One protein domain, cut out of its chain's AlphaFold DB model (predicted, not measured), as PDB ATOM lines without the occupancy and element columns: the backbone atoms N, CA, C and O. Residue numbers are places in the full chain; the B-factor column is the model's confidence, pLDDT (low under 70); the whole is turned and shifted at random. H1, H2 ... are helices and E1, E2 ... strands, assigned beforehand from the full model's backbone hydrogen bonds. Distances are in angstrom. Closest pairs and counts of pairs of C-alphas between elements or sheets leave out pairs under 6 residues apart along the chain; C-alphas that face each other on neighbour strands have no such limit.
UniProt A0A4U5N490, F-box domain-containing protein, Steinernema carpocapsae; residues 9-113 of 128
ATOM      1  N   SER A   9     -11.207 -38.300  -1.079       84.88
ATOM      2  CA  SER A   9     -12.037 -39.513  -1.121       84.88
ATOM      3  C   SER A   9     -12.553 -39.928   0.259       84.88
ATOM      4  O   SER A   9     -13.523 -40.680   0.340       84.88
ATOM      5  N   LEU A  10     -11.956 -39.416   1.344       86.50
ATOM      6  CA  LEU A  10     -12.359 -39.773   2.702       86.50
ATOM      7  C   LEU A  10     -13.789 -39.291   3.019       86.50
ATOM      8  O   LEU A  10     -14.191 -38.218   2.545       86.50
ATOM      9  N   PRO A  11     -14.552 -40.035   3.844       89.38
ATOM     10  CA  PRO A  11     -15.865 -39.608   4.326       89.38
ATOM     11  C   PRO A  11     -15.805 -38.278   5.082       89.38
ATOM     12  O   PRO A  11     -14.813 -37.976   5.752       89.38
ATOM     13  N   ASN A  12     -16.884 -37.497   5.015       87.62
ATOM     14  CA  ASN A  12     -16.948 -36.180   5.649       87.62
ATOM     15  C   ASN A  12     -16.712 -36.262   7.163       87.62
ATOM     16  O   ASN A  12     -16.012 -35.424   7.714       87.62
ATOM     17  N   GLU A  13     -17.195 -37.314   7.825       87.75
ATOM     18  CA  GLU A  13     -17.015 -37.525   9.264       87.75
ATOM     19  C   GLU A  13     -15.538 -37.701   9.640       87.75
ATOM     20  O   GLU A  13     -15.102 -37.267  10.708       87.75
ATOM     21  N   VAL A  14     -14.753 -38.332   8.763       89.25
ATOM     22  CA  VAL A  14     -13.309 -38.505   8.958       89.25
ATOM     23  C   VAL A  14     -12.603 -37.165   8.782       89.25
ATOM     24  O   VAL A  14     -11.781 -36.797   9.619       89.25
ATOM     25  N   LEU A  15     -12.964 -36.408   7.745       86.31
ATOM     26  CA  LEU A  15     -12.405 -35.081   7.482       86.31
ATOM     27  C   LEU A  15     -12.704 -34.096   8.621       86.31
ATOM     28  O   LEU A  15     -11.790 -33.425   9.095       86.31
ATOM     29  N   THR A  16     -13.938 -34.072   9.133       85.94
ATOM     30  CA  THR A  16     -14.317 -33.259  10.300       85.94
ATOM     31  C   THR A  16     -13.501 -33.644  11.534       85.94
ATOM     32  O   THR A  16     -13.000 -32.772  12.243       85.94
ATOM     33  N   ARG A  17     -13.289 -34.944  11.784       87.81
ATOM     34  CA  ARG A  17     -12.445 -35.391  12.905       87.81
ATOM     35  C   ARG A  17     -11.000 -34.932  12.755       87.81
ATOM     36  O   ARG A  17     -10.457 -34.397  13.716       87.81
ATOM     37  N   ILE A  18     -10.398 -35.095  11.575       87.88
ATOM     38  CA  ILE A  18      -9.032 -34.613  11.308       87.88
ATOM     39  C   ILE A  18      -8.953 -33.108  11.564       87.88
ATOM     40  O   ILE A  18      -8.044 -32.642  12.248       87.88
ATOM     41  N   PHE A  19      -9.934 -32.355  11.078       84.94
ATOM     42  CA  PHE A  19      -9.985 -30.915  11.266       84.94
ATOM     43  C   PHE A  19     -10.087 -30.508  12.738       84.94
ATOM     44  O   PHE A  19      -9.349 -29.633  13.186       84.94
ATOM     45  N   SER A  20     -10.909 -31.206  13.525       84.56
ATOM     46  CA  SER A  20     -11.044 -30.970  14.971       84.56
ATOM     47  C   SER A  20      -9.739 -31.189  15.760       84.56
ATOM     48  O   SER A  20      -9.574 -30.682  16.881       84.56
ATOM     49  N   CYS A  21      -8.785 -31.937  15.194       89.25
ATOM     50  CA  CYS A  21      -7.456 -32.125  15.770       89.25
ATOM     51  C   CYS A  21      -6.539 -30.914  15.554       89.25
ATOM     52  O   CYS A  21      -5.610 -30.727  16.338       89.25
ATOM     53  N   ILE A  22      -6.800 -30.078  14.547       87.31
ATOM     54  CA  ILE A  22      -6.027 -28.864  14.289       87.31
ATOM     55  C   ILE A  22      -6.448 -27.815  15.318       87.31
ATOM     56  O   ILE A  22      -7.614 -27.436  15.382       87.31
ATOM     57  N   LYS A  23      -5.520 -27.386  16.180       84.88
ATOM     58  CA  LYS A  23      -5.816 -26.455  17.289       84.88
ATOM     59  C   LYS A  23      -5.488 -25.004  16.974       84.88
ATOM     60  O   LYS A  23      -6.066 -24.112  17.583       84.88
ATOM     61  N   ASN A  24      -4.557 -24.777  16.052       85.38
ATOM     62  CA  ASN A  24      -4.196 -23.442  15.614       85.38
ATOM     63  C   ASN A  24      -5.226 -22.956  14.569       85.38
ATOM     64  O   ASN A  24      -5.388 -23.626  13.548       85.38
ATOM     65  N   PRO A  25      -5.897 -21.808  14.784       80.00
ATOM     66  CA  PRO A  25      -6.852 -21.249  13.826       80.00
ATOM     67  C   PRO A  25      -6.274 -20.967  12.431       80.00
ATOM     68  O   PRO A  25      -6.955 -21.177  11.429       80.00
ATOM     69  N   GLN A  26      -5.013 -20.537  12.347       84.62
ATOM     70  CA  GLN A  26      -4.335 -20.302  11.073       84.62
ATOM     71  C   GLN A  26      -4.144 -21.613  10.306       84.62
ATOM     72  O   GLN A  26      -4.422 -21.682   9.111       84.62
ATOM     73  N   ASP A  27      -3.739 -22.683  10.991       87.38
ATOM     74  CA  ASP A  27      -3.562 -23.991  10.353       87.38
ATOM     75  C   ASP A  27      -4.903 -24.626   9.974       87.38
ATOM     76  O   ASP A  27      -5.006 -25.265   8.927       87.38
ATOM     77  N   GLN A  28      -5.950 -24.413  10.781       84.50
ATOM     78  CA  GLN A  28      -7.317 -24.808  10.432       84.50
ATOM     79  C   GLN A  28      -7.722 -24.172   9.106       84.50
ATOM     80  O   GLN A  28      -8.256 -24.837   8.226       84.50
ATOM     81  N   MET A  29      -7.414 -22.897   8.909       82.19
ATOM     82  CA  MET A  29      -7.757 -22.234   7.663       82.19
ATOM     83  C   MET A  29      -6.943 -22.675   6.475       82.19
ATOM     84  O   MET A  29      -7.517 -22.918   5.419       82.19
ATOM     85  N   ARG A  30      -5.632 -22.823   6.636       87.62
ATOM     86  CA  ARG A  30      -4.792 -23.376   5.574       87.62
ATOM     87  C   ARG A  30      -5.301 -24.753   5.147       87.62
ATOM     88  O   ARG A  30      -5.386 -25.029   3.955       87.62
ATOM     89  N   ALA A  31      -5.729 -25.580   6.103       87.62
ATOM     90  CA  ALA A  31      -6.355 -26.867   5.817       87.62
ATOM     91  C   ALA A  31      -7.716 -26.724   5.113       87.62
ATOM     92  O   ALA A  31      -7.971 -27.427   4.135       87.62
ATOM     93  N   ALA A  32      -8.577 -25.804   5.560       86.88
ATOM     94  CA  ALA A  32      -9.865 -25.537   4.919       86.88
ATOM     95  C   ALA A  32      -9.689 -25.057   3.468       86.88
ATOM     96  O   ALA A  32     -10.379 -25.528   2.570       86.88
ATOM     97  N   PHE A  33      -8.724 -24.171   3.227       86.94
ATOM     98  CA  PHE A  33      -8.463 -23.557   1.927       86.94
ATOM     99  C   PHE A  33      -7.667 -24.456   0.964       86.94
ATOM    100  O   PHE A  33      -7.528 -24.131  -0.214       86.94
ATOM    101  N   ALA A  34      -7.188 -25.617   1.426       85.12
ATOM    102  CA  ALA A  34      -6.445 -26.569   0.602       85.12
ATOM    103  C   ALA A  34      -7.298 -27.190  -0.521       85.12
ATOM    104  O   ALA A  34      -6.768 -27.607  -1.552       85.12
ATOM    105  N   SER A  35      -8.622 -27.287  -0.340       87.31
ATOM    106  CA  SER A  35      -9.530 -27.773  -1.382       87.31
ATOM    107  C   SER A  35     -10.974 -27.341  -1.149       87.31
ATOM    108  O   SER A  35     -11.384 -27.076  -0.021       87.31
ATOM    109  N   LEU A  36     -11.772 -27.349  -2.219       87.81
ATOM    110  CA  LEU A  36     -13.177 -26.957  -2.147       87.81
ATOM    111  C   LEU A  36     -13.980 -27.837  -1.180       87.81
ATOM    112  O   LEU A  36     -14.773 -27.313  -0.410       87.81
ATOM    113  N   LYS A  37     -13.718 -29.152  -1.150       88.06
ATOM    114  CA  LYS A  37     -14.404 -30.085  -0.241       88.06
ATOM    115  C   LYS A  37     -14.164 -29.724   1.225       88.06
ATOM    116  O   LYS A  37     -15.093 -29.745   2.027       88.06
ATOM    117  N   TRP A  38     -12.917 -29.409   1.574       87.94
ATOM    118  CA  TRP A  38     -12.567 -28.997   2.931       87.94
ATOM    119  C   TRP A  38     -13.216 -27.658   3.276       87.94
ATOM    120  O   TRP A  38     -13.846 -27.545   4.324       87.94
ATOM    121  N   LEU A  39     -13.157 -26.678   2.375       87.75
ATOM    122  CA  LEU A  39     -13.782 -25.377   2.588       87.75
ATOM    123  C   LEU A  39     -15.303 -25.493   2.766       87.75
ATOM    124  O   LEU A  39     -15.875 -24.910   3.686       87.75
ATOM    125  N   GLU A  40     -15.978 -26.274   1.926       87.50
ATOM    126  CA  GLU A  40     -17.412 -26.544   2.042       87.50
ATOM    127  C   GLU A  40     -17.744 -27.214   3.369       87.50
ATOM    128  O   GLU A  40     -18.619 -26.737   4.090       87.50
ATOM    129  N   LEU A  41     -17.028 -28.278   3.731       86.00
ATOM    130  CA  LEU A  41     -17.279 -29.000   4.971       86.00
ATOM    131  C   LEU A  41     -17.190 -28.061   6.178       86.00
ATOM    132  O   LEU A  41     -18.106 -28.033   6.996       86.00
ATOM    133  N   MET A  42     -16.150 -27.235   6.248       78.88
ATOM    134  CA  MET A  42     -15.918 -26.395   7.423       78.88
ATOM    135  C   MET A  42     -16.736 -25.103   7.440       78.88
ATOM    136  O   MET A  42     -16.993 -24.558   8.505       78.88
ATOM    137  N   THR A  43     -17.194 -24.616   6.284       78.00
ATOM    138  CA  THR A  43     -18.167 -23.507   6.236       78.00
ATOM    139  C   THR A  43     -19.585 -23.960   6.595       78.00
ATOM    140  O   THR A  43     -20.416 -23.136   6.973       78.00
ATOM    141  N   THR A  44     -19.877 -25.260   6.478       74.38
ATOM    142  CA  THR A  44     -21.211 -25.833   6.731       74.38
ATOM    143  C   THR A  44     -21.331 -26.410   8.140       74.38
ATOM    144  O   THR A  44     -22.360 -26.252   8.802       74.38
ATOM    145  N   VAL A  45     -20.272 -27.057   8.627       65.62
ATOM    146  CA  VAL A  45     -20.139 -27.450  10.028       65.62
ATOM    147  C   VAL A  45     -19.870 -26.162  10.804       65.62
ATOM    148  O   VAL A  45     -18.791 -25.596  10.703       65.62
ATOM    149  N   ARG A  46     -20.863 -25.667  11.556       53.81
ATOM    150  CA  ARG A  46     -20.835 -24.420  12.360       53.81
ATOM    151  C   ARG A  46     -19.726 -24.348  13.439       53.81
ATOM    152  O   ARG A  46     -19.825 -23.553  14.363       53.81
ATOM    153  N   GLU A  47     -18.689 -25.170  13.355       51.66
ATOM    154  CA  GLU A  47     -17.555 -25.197  14.278       51.66
ATOM    155  C   GLU A  47     -16.546 -24.071  14.024       51.66
ATOM    156  O   GLU A  47     -15.696 -23.809  14.872       51.66
ATOM    157  N   CYS A  48     -16.670 -23.343  12.914       53.91
ATOM    158  CA  CYS A  48     -15.801 -22.214  12.619       53.91
ATOM    159  C   CYS A  48     -16.514 -20.867  12.750       53.91
ATOM    160  O   CYS A  48     -16.629 -20.092  11.806       53.91
ATOM    161  N   GLU A  49     -16.922 -20.532  13.974       56.75
ATOM    162  CA  GLU A  49     -17.262 -19.145  14.343       56.75
ATOM    163  C   GLU A  49     -16.061 -18.181  14.242       56.75
ATOM    164  O   GLU A  49     -16.222 -16.970  14.370       56.75
ATOM    165  N   ILE A  50     -14.864 -18.714  13.986       57.91
ATOM    166  CA  ILE A  50     -13.586 -18.000  13.964       57.91
ATOM    167  C   ILE A  50     -13.405 -17.166  12.674       57.91
ATOM    168  O   ILE A  50     -12.525 -16.315  12.613       57.91
ATOM    169  N   TRP A  51     -14.215 -17.378  11.630       73.38
ATOM    170  CA  TRP A  51     -13.879 -16.921  10.269       73.38
ATOM    171  C   TRP A  51     -14.704 -15.746   9.791       73.38
ATOM    172  O   TRP A  51     -15.736 -15.892   9.133       73.38
ATOM    173  N   LYS A  52     -14.257 -14.557  10.177       75.69
ATOM    174  CA  LYS A  52     -14.993 -13.316   9.948       75.69
ATOM    175  C   LYS A  52     -14.025 -12.163   9.682       75.69
ATOM    176  O   LYS A  52     -14.014 -11.210  10.460       75.69
ATOM    177  N   PRO A  53     -13.160 -12.263   8.652       80.56
ATOM    178  CA  PRO A  53     -12.310 -11.140   8.309       80.56
ATOM    179  C   PRO A  53     -13.200  -9.959   7.918       80.56
ATOM    180  O   PRO A  53     -14.263 -10.122   7.318       80.56
ATOM    181  N   VAL A  54     -12.752  -8.780   8.311       83.19
ATOM    182  CA  VAL A  54     -13.332  -7.489   7.963       83.19
ATOM    183  C   VAL A  54     -12.615  -6.939   6.727       83.19
ATOM    184  O   VAL A  54     -13.249  -6.331   5.865       83.19
ATOM    185  N   GLU A  55     -11.320  -7.230   6.595       90.19
ATOM    186  CA  GLU A  55     -10.490  -6.857   5.453       90.19
ATOM    187  C   GLU A  55      -9.888  -8.107   4.800       90.19
ATOM    188  O   GLU A  55      -9.432  -9.039   5.476       90.19
ATOM    189  N   LEU A  56      -9.918  -8.143   3.467       90.50
ATOM    190  CA  LEU A  56      -9.389  -9.248   2.677       90.50
ATOM    191  C   LEU A  56      -8.446  -8.733   1.592       90.50
ATOM    192  O   LEU A  56      -8.884  -8.015   0.693       90.50
ATOM    193  N   ASP A  57      -7.195  -9.180   1.630       91.69
ATOM    194  CA  ASP A  57      -6.214  -8.953   0.570       91.69
ATOM    195  C   ASP A  57      -6.056 -10.221  -0.275       91.69
ATOM    196  O   ASP A  57      -5.838 -11.313   0.250       91.69
ATOM    197  N   ILE A  58      -6.116 -10.095  -1.595       91.50
ATOM    198  CA  ILE A  58      -5.895 -11.203  -2.527       91.50
ATOM    199  C   ILE A  58      -4.638 -10.912  -3.333       91.50
ATOM    200  O   ILE A  58      -4.613  -9.983  -4.132       91.50
ATOM    201  N   PHE A  59      -3.619 -11.743  -3.157       91.12
ATOM    202  CA  PHE A  59      -2.366 -11.694  -3.890       91.12
ATOM    203  C   PHE A  59      -2.367 -12.735  -4.995       91.12
ATOM    204  O   PHE A  59      -2.552 -13.933  -4.755       91.12
ATOM    205  N   LEU A  60      -2.104 -12.277  -6.212       89.31
ATOM    206  CA  LEU A  60      -1.890 -13.159  -7.344       89.31
ATOM    207  C   LEU A  60      -0.388 -13.403  -7.522       89.31
ATOM    208  O   LEU A  60       0.383 -12.448  -7.667       89.31
ATOM    209  N   ASP A  61       0.025 -14.671  -7.473       85.19
ATOM    210  CA  ASP A  61       1.431 -15.089  -7.491       85.19
ATOM    211  C   ASP A  61       1.708 -16.277  -8.443       85.19
ATOM    212  O   ASP A  61       0.885 -16.653  -9.283       85.19
ATOM    213  N   ASP A  62       2.918 -16.837  -8.368       83.56
ATOM    214  CA  ASP A  62       3.374 -17.978  -9.169       83.56
ATOM    215  C   ASP A  62       3.195 -19.336  -8.459       83.56
ATOM    216  O   ASP A  62       3.527 -20.389  -9.017       83.56
ATOM    217  N   ARG A  63       2.633 -19.359  -7.242       84.31
ATOM    218  CA  ARG A  63       2.521 -20.568  -6.424       84.31
ATOM    219  C   ARG A  63       1.270 -21.349  -6.788       84.31
ATOM    220  O   ARG A  63       0.146 -20.966  -6.485       84.31
ATOM    221  N   CYS A  64       1.462 -22.531  -7.365       85.56
ATOM    222  CA  CYS A  64       0.386 -23.449  -7.761       85.56
ATOM    223  C   CYS A  64      -0.320 -24.149  -6.580       85.56
ATOM    224  O   CYS A  64      -0.754 -25.295  -6.680       85.56
ATOM    225  N   SER A  65      -0.399 -23.497  -5.426       85.06
ATOM    226  CA  SER A  65      -1.074 -23.994  -4.234       85.06
ATOM    227  C   SER A  65      -1.741 -22.814  -3.541       85.06
ATOM    228  O   SER A  65      -1.036 -21.877  -3.165       85.06
ATOM    229  N   PRO A  66      -3.074 -22.839  -3.384       87.81
ATOM    230  CA  PRO A  66      -3.779 -21.743  -2.753       87.81
ATOM    231  C   PRO A  66      -3.388 -21.708  -1.275       87.81
ATOM    232  O   PRO A  66      -3.292 -22.753  -0.626       87.81
ATOM    233  N   ASN A  67      -3.152 -20.516  -0.744       89.12
ATOM    234  CA  ASN A  67      -2.810 -20.346   0.663       89.12
ATOM    235  C   ASN A  67      -3.581 -19.178   1.267       89.12
ATOM    236  O   ASN A  67      -3.961 -18.245   0.563       89.12
ATOM    237  N   VAL A  68      -3.786 -19.231   2.579       88.62
ATOM    238  CA  VAL A  68      -4.423 -18.162   3.337       88.62
ATOM    239  C   VAL A  68      -3.643 -17.901   4.617       88.62
ATOM    240  O   VAL A  68      -3.247 -18.836   5.317       88.62
ATOM    241  N   ASP A  69      -3.425 -16.627   4.918       88.12
ATOM    242  CA  ASP A  69      -2.728 -16.168   6.110       88.12
ATOM    243  C   ASP A  69      -3.525 -15.076   6.811       88.12
ATOM    244  O   ASP A  69      -3.923 -14.085   6.207       88.12
ATOM    245  N   TYR A  70      -3.733 -15.246   8.114       80.38
ATOM    246  CA  TYR A  70      -4.302 -14.204   8.957       80.38
ATOM    247  C   TYR A  70      -3.184 -13.333   9.514       80.38
ATOM    248  O   TYR A  70      -2.239 -13.836  10.125       80.38
ATOM    249  N   ARG A  71      -3.298 -12.020   9.306       78.06
ATOM    250  CA  ARG A  71      -2.379 -11.042   9.901       78.06
ATOM    251  C   ARG A  71      -2.855 -10.574  11.271       78.06
ATOM    252  O   ARG A  71      -2.026 -10.303  12.137       78.06
ATOM    253  N   SER A  72      -4.169 -10.494  11.468       72.56
ATOM    254  CA  SER A  72      -4.813 -10.012  12.696       72.56
ATOM    255  C   SER A  72      -6.126 -10.765  12.958       72.56
ATOM    256  O   SER A  72      -6.401 -11.769  12.322       72.56
ATOM    257  N   ASP A  73      -6.952 -10.325  13.900       68.25
ATOM    258  CA  ASP A  73      -8.320 -10.832  14.082       68.25
ATOM    259  C   ASP A  73      -9.278 -10.391  12.959       68.25
ATOM    260  O   ASP A  73     -10.364 -10.954  12.811       68.25
ATOM    261  N   ARG A  74      -8.884  -9.387  12.167       76.56
ATOM    262  CA  ARG A  74      -9.741  -8.711  11.186       76.56
ATOM    263  C   ARG A  74      -9.238  -8.804   9.754       76.56
ATOM    264  O   ARG A  74     -10.055  -8.636   8.854       76.56
ATOM    265  N   ASP A  75      -7.974  -9.161   9.545       87.00
ATOM    266  CA  ASP A  75      -7.341  -9.063   8.229       87.00
ATOM    267  C   ASP A  75      -6.815 -10.422   7.771       87.00
ATOM    268  O   ASP A  75      -5.979 -11.049   8.439       87.00
ATOM    269  N   ALA A  76      -7.281 -10.856   6.602       88.31
ATOM    270  CA  ALA A  76      -6.849 -12.089   5.960       88.31
ATOM    271  C   ALA A  76      -6.204 -11.806   4.603       88.31
ATOM    272  O   ALA A  76      -6.597 -10.894   3.880       88.31
ATOM    273  N   GLN A  77      -5.227 -12.632   4.245       91.50
ATOM    274  CA  GLN A  77      -4.536 -12.586   2.965       91.50
ATOM    275  C   GLN A  77      -4.672 -13.922   2.261       91.50
ATOM    276  O   GLN A  77      -4.395 -14.961   2.856       91.50
ATOM    277  N   ILE A  78      -5.076 -13.903   0.999       91.94
ATOM    278  CA  ILE A  78      -5.210 -15.089   0.160       91.94
ATOM    279  C   ILE A  78      -4.184 -15.004  -0.964       91.94
ATOM    280  O   ILE A  78      -4.091 -13.988  -1.639       91.94
ATOM    281  N   TYR A  79      -3.451 -16.088  -1.196       91.75
ATOM    282  CA  TYR A  79      -2.467 -16.218  -2.267       91.75
ATOM    283  C   TYR A  79      -2.953 -17.243  -3.287       91.75
ATOM    284  O   TYR A  79      -3.271 -18.377  -2.913       91.75
ATOM    285  N   LEU A  80      -3.025 -16.851  -4.559       92.06
ATOM    286  CA  LEU A  80      -3.525 -17.687  -5.654       92.06
ATOM    287  C   LEU A  80      -2.650 -17.525  -6.897       92.06
ATOM    288  O   LEU A  80      -2.354 -16.404  -7.301       92.06
ATOM    289  N   CYS A  81      -2.357 -18.621  -7.598       90.06
ATOM    290  CA  CYS A  81      -1.795 -18.510  -8.944       90.06
ATOM    291  C   CYS A  81      -2.849 -18.250 -10.028       90.06
ATOM    292  O   CYS A  81      -4.030 -18.570  -9.888       90.06
ATOM    293  N   GLN A  82      -2.393 -17.737 -11.170       86.50
ATOM    294  CA  GLN A  82      -3.236 -17.496 -12.350       86.50
ATOM    295  C   GLN A  82      -3.011 -18.509 -13.489       86.50
ATOM    296  O   GLN A  82      -3.459 -18.292 -14.615       86.50
ATOM    297  N   CYS A  83      -2.289 -19.608 -13.249       90.00
ATOM    298  CA  CYS A  83      -1.975 -20.547 -14.325       90.00
ATOM    299  C   CYS A  83      -3.230 -21.279 -14.845       90.00
ATOM    300  O   CYS A  83      -4.193 -21.519 -14.107       90.00
ATOM    301  N   ALA A  84      -3.201 -21.663 -16.125       88.19
ATOM    302  CA  ALA A  84      -4.339 -22.257 -16.832       88.19
ATOM    303  C   ALA A  84      -4.884 -23.536 -16.167       88.19
ATOM    304  O   ALA A  84      -6.080 -23.815 -16.265       88.19
ATOM    305  N   ASP A  85      -4.026 -24.267 -15.456       89.75
ATOM    306  CA  ASP A  85      -4.379 -25.529 -14.810       89.75
ATOM    307  C   ASP A  85      -5.144 -25.330 -13.493       89.75
ATOM    308  O   ASP A  85      -6.017 -26.129 -13.152       89.75
ATOM    309  N   HIS A  86      -4.864 -24.248 -12.757       89.56
ATOM    310  CA  HIS A  86      -5.362 -24.073 -11.388       89.56
ATOM    311  C   HIS A  86      -6.379 -22.939 -11.225       89.56
ATOM    312  O   HIS A  86      -7.191 -22.998 -10.297       89.56
ATOM    313  N   TYR A  87      -6.405 -21.949 -12.130       87.81
ATOM    314  CA  TYR A  87      -7.203 -20.727 -11.946       87.81
ATOM    315  C   TYR A  87      -8.691 -21.011 -11.685       87.81
ATOM    316  O   TYR A  87      -9.300 -20.391 -10.820       87.81
ATOM    317  N   ARG A  88      -9.286 -22.003 -12.368       91.44
ATOM    318  CA  ARG A  88     -10.701 -22.371 -12.167       91.44
ATOM    319  C   ARG A  88     -10.972 -22.908 -10.770       91.44
ATOM    320  O   ARG A  88     -12.021 -22.630 -10.202       91.44
ATOM    321  N   ASN A  89     -10.053 -23.707 -10.234       90.75
ATOM    322  CA  ASN A  89     -10.198 -24.255  -8.890       90.75
ATOM    323  C   ASN A  89     -10.013 -23.156  -7.835       90.75
ATOM    324  O   ASN A  89     -10.766 -23.104  -6.869       90.75
ATOM    325  N   HIS A  90      -9.057 -22.247  -8.048       91.19
ATOM    326  CA  HIS A  90      -8.839 -21.096  -7.171       91.19
ATOM    327  C   HIS A  90     -10.028 -20.130  -7.169       91.19
ATOM    328  O   HIS A  90     -10.439 -19.695  -6.099       91.19
ATOM    329  N   LEU A  91     -10.641 -19.869  -8.328       90.56
ATOM    330  CA  LEU A  91     -11.864 -19.065  -8.418       90.56
ATOM    331  C   LEU A  91     -13.008 -19.673  -7.605       90.56
ATOM    332  O   LEU A  91     -13.634 -18.964  -6.831       90.56
ATOM    333  N   ARG A  92     -13.230 -20.989  -7.697       92.50
ATOM    334  CA  ARG A  92     -14.272 -21.668  -6.905       92.50
ATOM    335  C   ARG A  92     -14.017 -21.602  -5.401       92.50
ATOM    336  O   ARG A  92     -14.954 -21.426  -4.630       92.50
ATOM    337  N   LEU A  93     -12.759 -21.762  -4.981       90.75
ATOM    338  CA  LEU A  93     -12.363 -21.579  -3.581       90.75
ATOM    339  C   LEU A  93     -12.676 -20.159  -3.110       90.75
ATOM    340  O   LEU A  93     -13.263 -19.976  -2.046       90.75
ATOM    341  N   LEU A  94     -12.312 -19.168  -3.925       90.88
ATOM    342  CA  LEU A  94     -12.522 -17.767  -3.610       90.88
ATOM    343  C   LEU A  94     -14.012 -17.411  -3.546       90.88
ATOM    344  O   LEU A  94     -14.433 -16.812  -2.566       90.88
ATOM    345  N   GLU A  95     -14.805 -17.820  -4.537       91.38
ATOM    346  CA  GLU A  95     -16.263 -17.639  -4.564       91.38
ATOM    347  C   GLU A  95     -16.897 -18.206  -3.293       91.38
ATOM    348  O   GLU A  95     -17.583 -17.494  -2.564       91.38
ATOM    349  N   ARG A  96     -16.585 -19.464  -2.958       89.12
ATOM    350  CA  ARG A  96     -17.143 -20.118  -1.773       89.12
ATOM    351  C   ARG A  96     -16.732 -19.431  -0.471       89.12
ATOM    352  O   ARG A  96     -17.525 -19.374   0.469       89.12
ATOM    353  N   PHE A  97     -15.496 -18.946  -0.394       88.06
ATOM    354  CA  PHE A  97     -15.010 -18.220   0.772       88.06
ATOM    355  C   PHE A  97     -15.694 -16.859   0.908       88.06
ATOM    356  O   PHE A  97     -16.201 -16.547   1.983       88.06
ATOM    357  N   ILE A  98     -15.773 -16.086  -0.177       88.06
ATOM    358  CA  ILE A  98     -16.450 -14.784  -0.206       88.06
ATOM    359  C   ILE A  98     -17.934 -14.943   0.134       88.06
ATOM    360  O   ILE A  98     -18.440 -14.159   0.925       88.06
ATOM    361  N   ASP A  99     -18.618 -15.976  -0.355       87.75
ATOM    362  CA  ASP A  99     -20.011 -16.250   0.023       87.75
ATOM    363  C   ASP A  99     -20.175 -16.463   1.537       87.75
ATOM    364  O   ASP A  99     -21.194 -16.094   2.125       87.75
ATOM    365  N   HIS A 100     -19.170 -17.054   2.187       84.94
ATOM    366  CA  HIS A 100     -19.177 -17.279   3.627       84.94
ATOM    367  C   HIS A 100     -18.899 -15.996   4.426       84.94
ATOM    368  O   HIS A 100     -19.571 -15.737   5.427       84.94
ATOM    369  N   VAL A 101     -17.927 -15.183   3.996       84.94
ATOM    370  CA  VAL A 101     -17.466 -14.006   4.758       84.94
ATOM    371  C   VAL A 101     -18.089 -12.681   4.305       84.94
ATOM    372  O   VAL A 101     -18.013 -11.691   5.026       84.94
ATOM    373  N   GLY A 102     -18.746 -12.647   3.146       84.31
ATOM    374  CA  GLY A 102     -19.078 -11.428   2.401       84.31
ATOM    375  C   GLY A 102     -19.958 -10.431   3.146       84.31
ATOM    376  O   GLY A 102     -19.767  -9.230   3.010       84.31
ATOM    377  N   ASN A 103     -20.852 -10.903   4.018       84.62
ATOM    378  CA  ASN A 103     -21.689 -10.026   4.847       84.62
ATOM    379  C   ASN A 103     -20.902  -9.233   5.910       84.62
ATOM    380  O   ASN A 103     -21.480  -8.384   6.583       84.62
ATOM    381  N   GLN A 104     -19.624  -9.553   6.117       84.31
ATOM    382  CA  GLN A 104     -18.769  -8.981   7.160       84.31
ATOM    383  C   GLN A 104     -17.567  -8.223   6.595       84.31
ATOM    384  O   GLN A 104     -16.941  -7.461   7.328       84.31
ATOM    385  N   LEU A 105     -17.276  -8.397   5.303       87.94
ATOM    386  CA  LEU A 105     -16.210  -7.671   4.627       87.94
ATOM    387  C   LEU A 105     -16.579  -6.189   4.509       87.94
ATOM    388  O   LEU A 105     -17.597  -5.836   3.915       87.94
ATOM    389  N   SER A 106     -15.725  -5.315   5.037       88.00
ATOM    390  CA  SER A 106     -15.764  -3.873   4.774       88.00
ATOM    391  C   SER A 106     -14.749  -3.440   3.724       88.00
ATOM    392  O   SER A 106     -14.916  -2.375   3.131       88.00
ATOM    393  N   ALA A 107     -13.707  -4.243   3.489       88.25
ATOM    394  CA  ALA A 107     -12.687  -3.970   2.487       88.25
ATOM    395  C   ALA A 107     -12.268  -5.246   1.746       88.25
ATOM    396  O   ALA A 107     -12.146  -6.321   2.336       88.25
ATOM    397  N   LEU A 108     -12.035  -5.097   0.442       89.94
ATOM    398  CA  LEU A 108     -11.477  -6.116  -0.439       89.94
ATOM    399  C   LEU A 108     -10.413  -5.456  -1.316       89.94
ATOM    400  O   LEU A 108     -10.732  -4.566  -2.107       89.94
ATOM    401  N   LEU A 109      -9.171  -5.906  -1.186       89.81
ATOM    402  CA  LEU A 109      -8.045  -5.479  -2.003       89.81
ATOM    403  C   LEU A 109      -7.569  -6.654  -2.860       89.81
ATOM    404  O   LEU A 109      -7.474  -7.784  -2.388       89.81
ATOM    405  N   ILE A 110      -7.272  -6.395  -4.132       87.69
ATOM    406  CA  ILE A 110      -6.714  -7.394  -5.048       87.69
ATOM    407  C   ILE A 110      -5.417  -6.829  -5.616       87.69
ATOM    408  O   ILE A 110      -5.433  -5.831  -6.335       87.69
ATOM    409  N   GLU A 111      -4.305  -7.475  -5.289       85.31
ATOM    410  CA  GLU A 111      -2.968  -7.124  -5.743       85.31
ATOM    411  C   GLU A 111      -2.453  -8.159  -6.747       85.31
ATOM    412  O   GLU A 111      -2.305  -9.347  -6.447       85.31
ATOM    413  N   ASP A 112      -2.125  -7.696  -7.952       79.62
ATOM    414  CA  ASP A 112      -1.447  -8.511  -8.955       79.62
ATOM    415  C   ASP A 112       0.057  -8.218  -8.947       79.62
ATOM    416  O   ASP A 112       0.551  -7.291  -9.597       79.62
ATOM    417  N   SER A 113       0.802  -9.033  -8.200       67.88
ATOM    418  CA  SER A 113       2.260  -8.910  -8.105       67.88
ATOM    419  C   SER A 113       2.990  -9.322  -9.394       67.88
ATOM    420  O   SER A 113       4.168  -8.999  -9.576       67.88
TER     421      SER A 113
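This is residues 9 to 113 of the 128 residues of the protein "F-box domain-containing protein" of Steinernema carpocapsae (UniProt A0A4U5N490). A four-stranded sheet makes one end of the domain, with H4 running along one face over its inner strands E3 and E1, and H2 on that same face, only just over the edge strand E2; no named helix covers the other face. H3 packs side by side with H4, running the same way and not on the sheet, and H1 packs on H3 at the other end of the longest axis, away from the sheet. The printed part has 105 residues, with four named helices and four named strands in the order H1 H2 H3 E1 E2 E3 H4 E4. The mixed sheet runs E2 E3 E1 E4, and the class is mixed, helices and strands. The whole is compact, with a radius of gyration of the C-alphas of 13.4 A and spans of 38 by 31 by 21 A.

H1, residues 12 to 21, and H3, residues 36 to 44, touch about perpendicular at 77 degrees; their closest C-alphas are those of Asn 12 and Leu 41, 7.2 A apart. H2, residues 25 to 33, and H3 touch only at the corner, the closest C-alphas being those of Ala 32 and Leu 39, 4.6 A apart. H4, residues 87 to 101, touches H3 and runs the same way at a shallow tilt of 6 degrees, with the C-alphas of Leu 36 and Leu 93 closest at 5.6 A. E1, residues 55 to 61, is parallel to E3, residues 75 to 81, with N 59 and O 78 2.8 A apart. E2, residues 67 to 70, and E3 form an antiparallel hairpin, with N 69 and O 77 2.8 A apart. E4, residues 107 to 112, is parallel to E1, with N 58 and O 109 2.8 A apart. H4 is on the sheet at a height of 10.1 A, along E3 at 4 degrees on the local plane. H2 is on the same face at a height of 6.4 A and lies only just over E2, where 3 of its 9 C-alphas fall. E3, H4 and E4 form a split strand-helix-strand unit, two strands the same way with E1 between them, and its crossover is right-handed. In H1, H2, H3 and H4 every O i to N i+4 pair is within hydrogen-bond range.

H1 begins at C-alpha 12, (-16.948, -36.180, 5.649), and is 14.5 A long; H2 and H3 follow. E1 is 19.4 A long, E2 four residues and E3 20.4 A. H4 is 20.7 A long and begins at C-alpha 87, (-7.203, -20.727, -11.946). E4, 16.7 A long, ends at C-alpha 112, (-1.447, -8.511, -8.955).

The two C-alphas farthest apart are those of Glu 13 and Ser 113, at 38.6 A. The printed part has no cut and no long link. Mean pLDDT of the printed part is 84.5; residues 45 to 50, 73 and 113 are under 70.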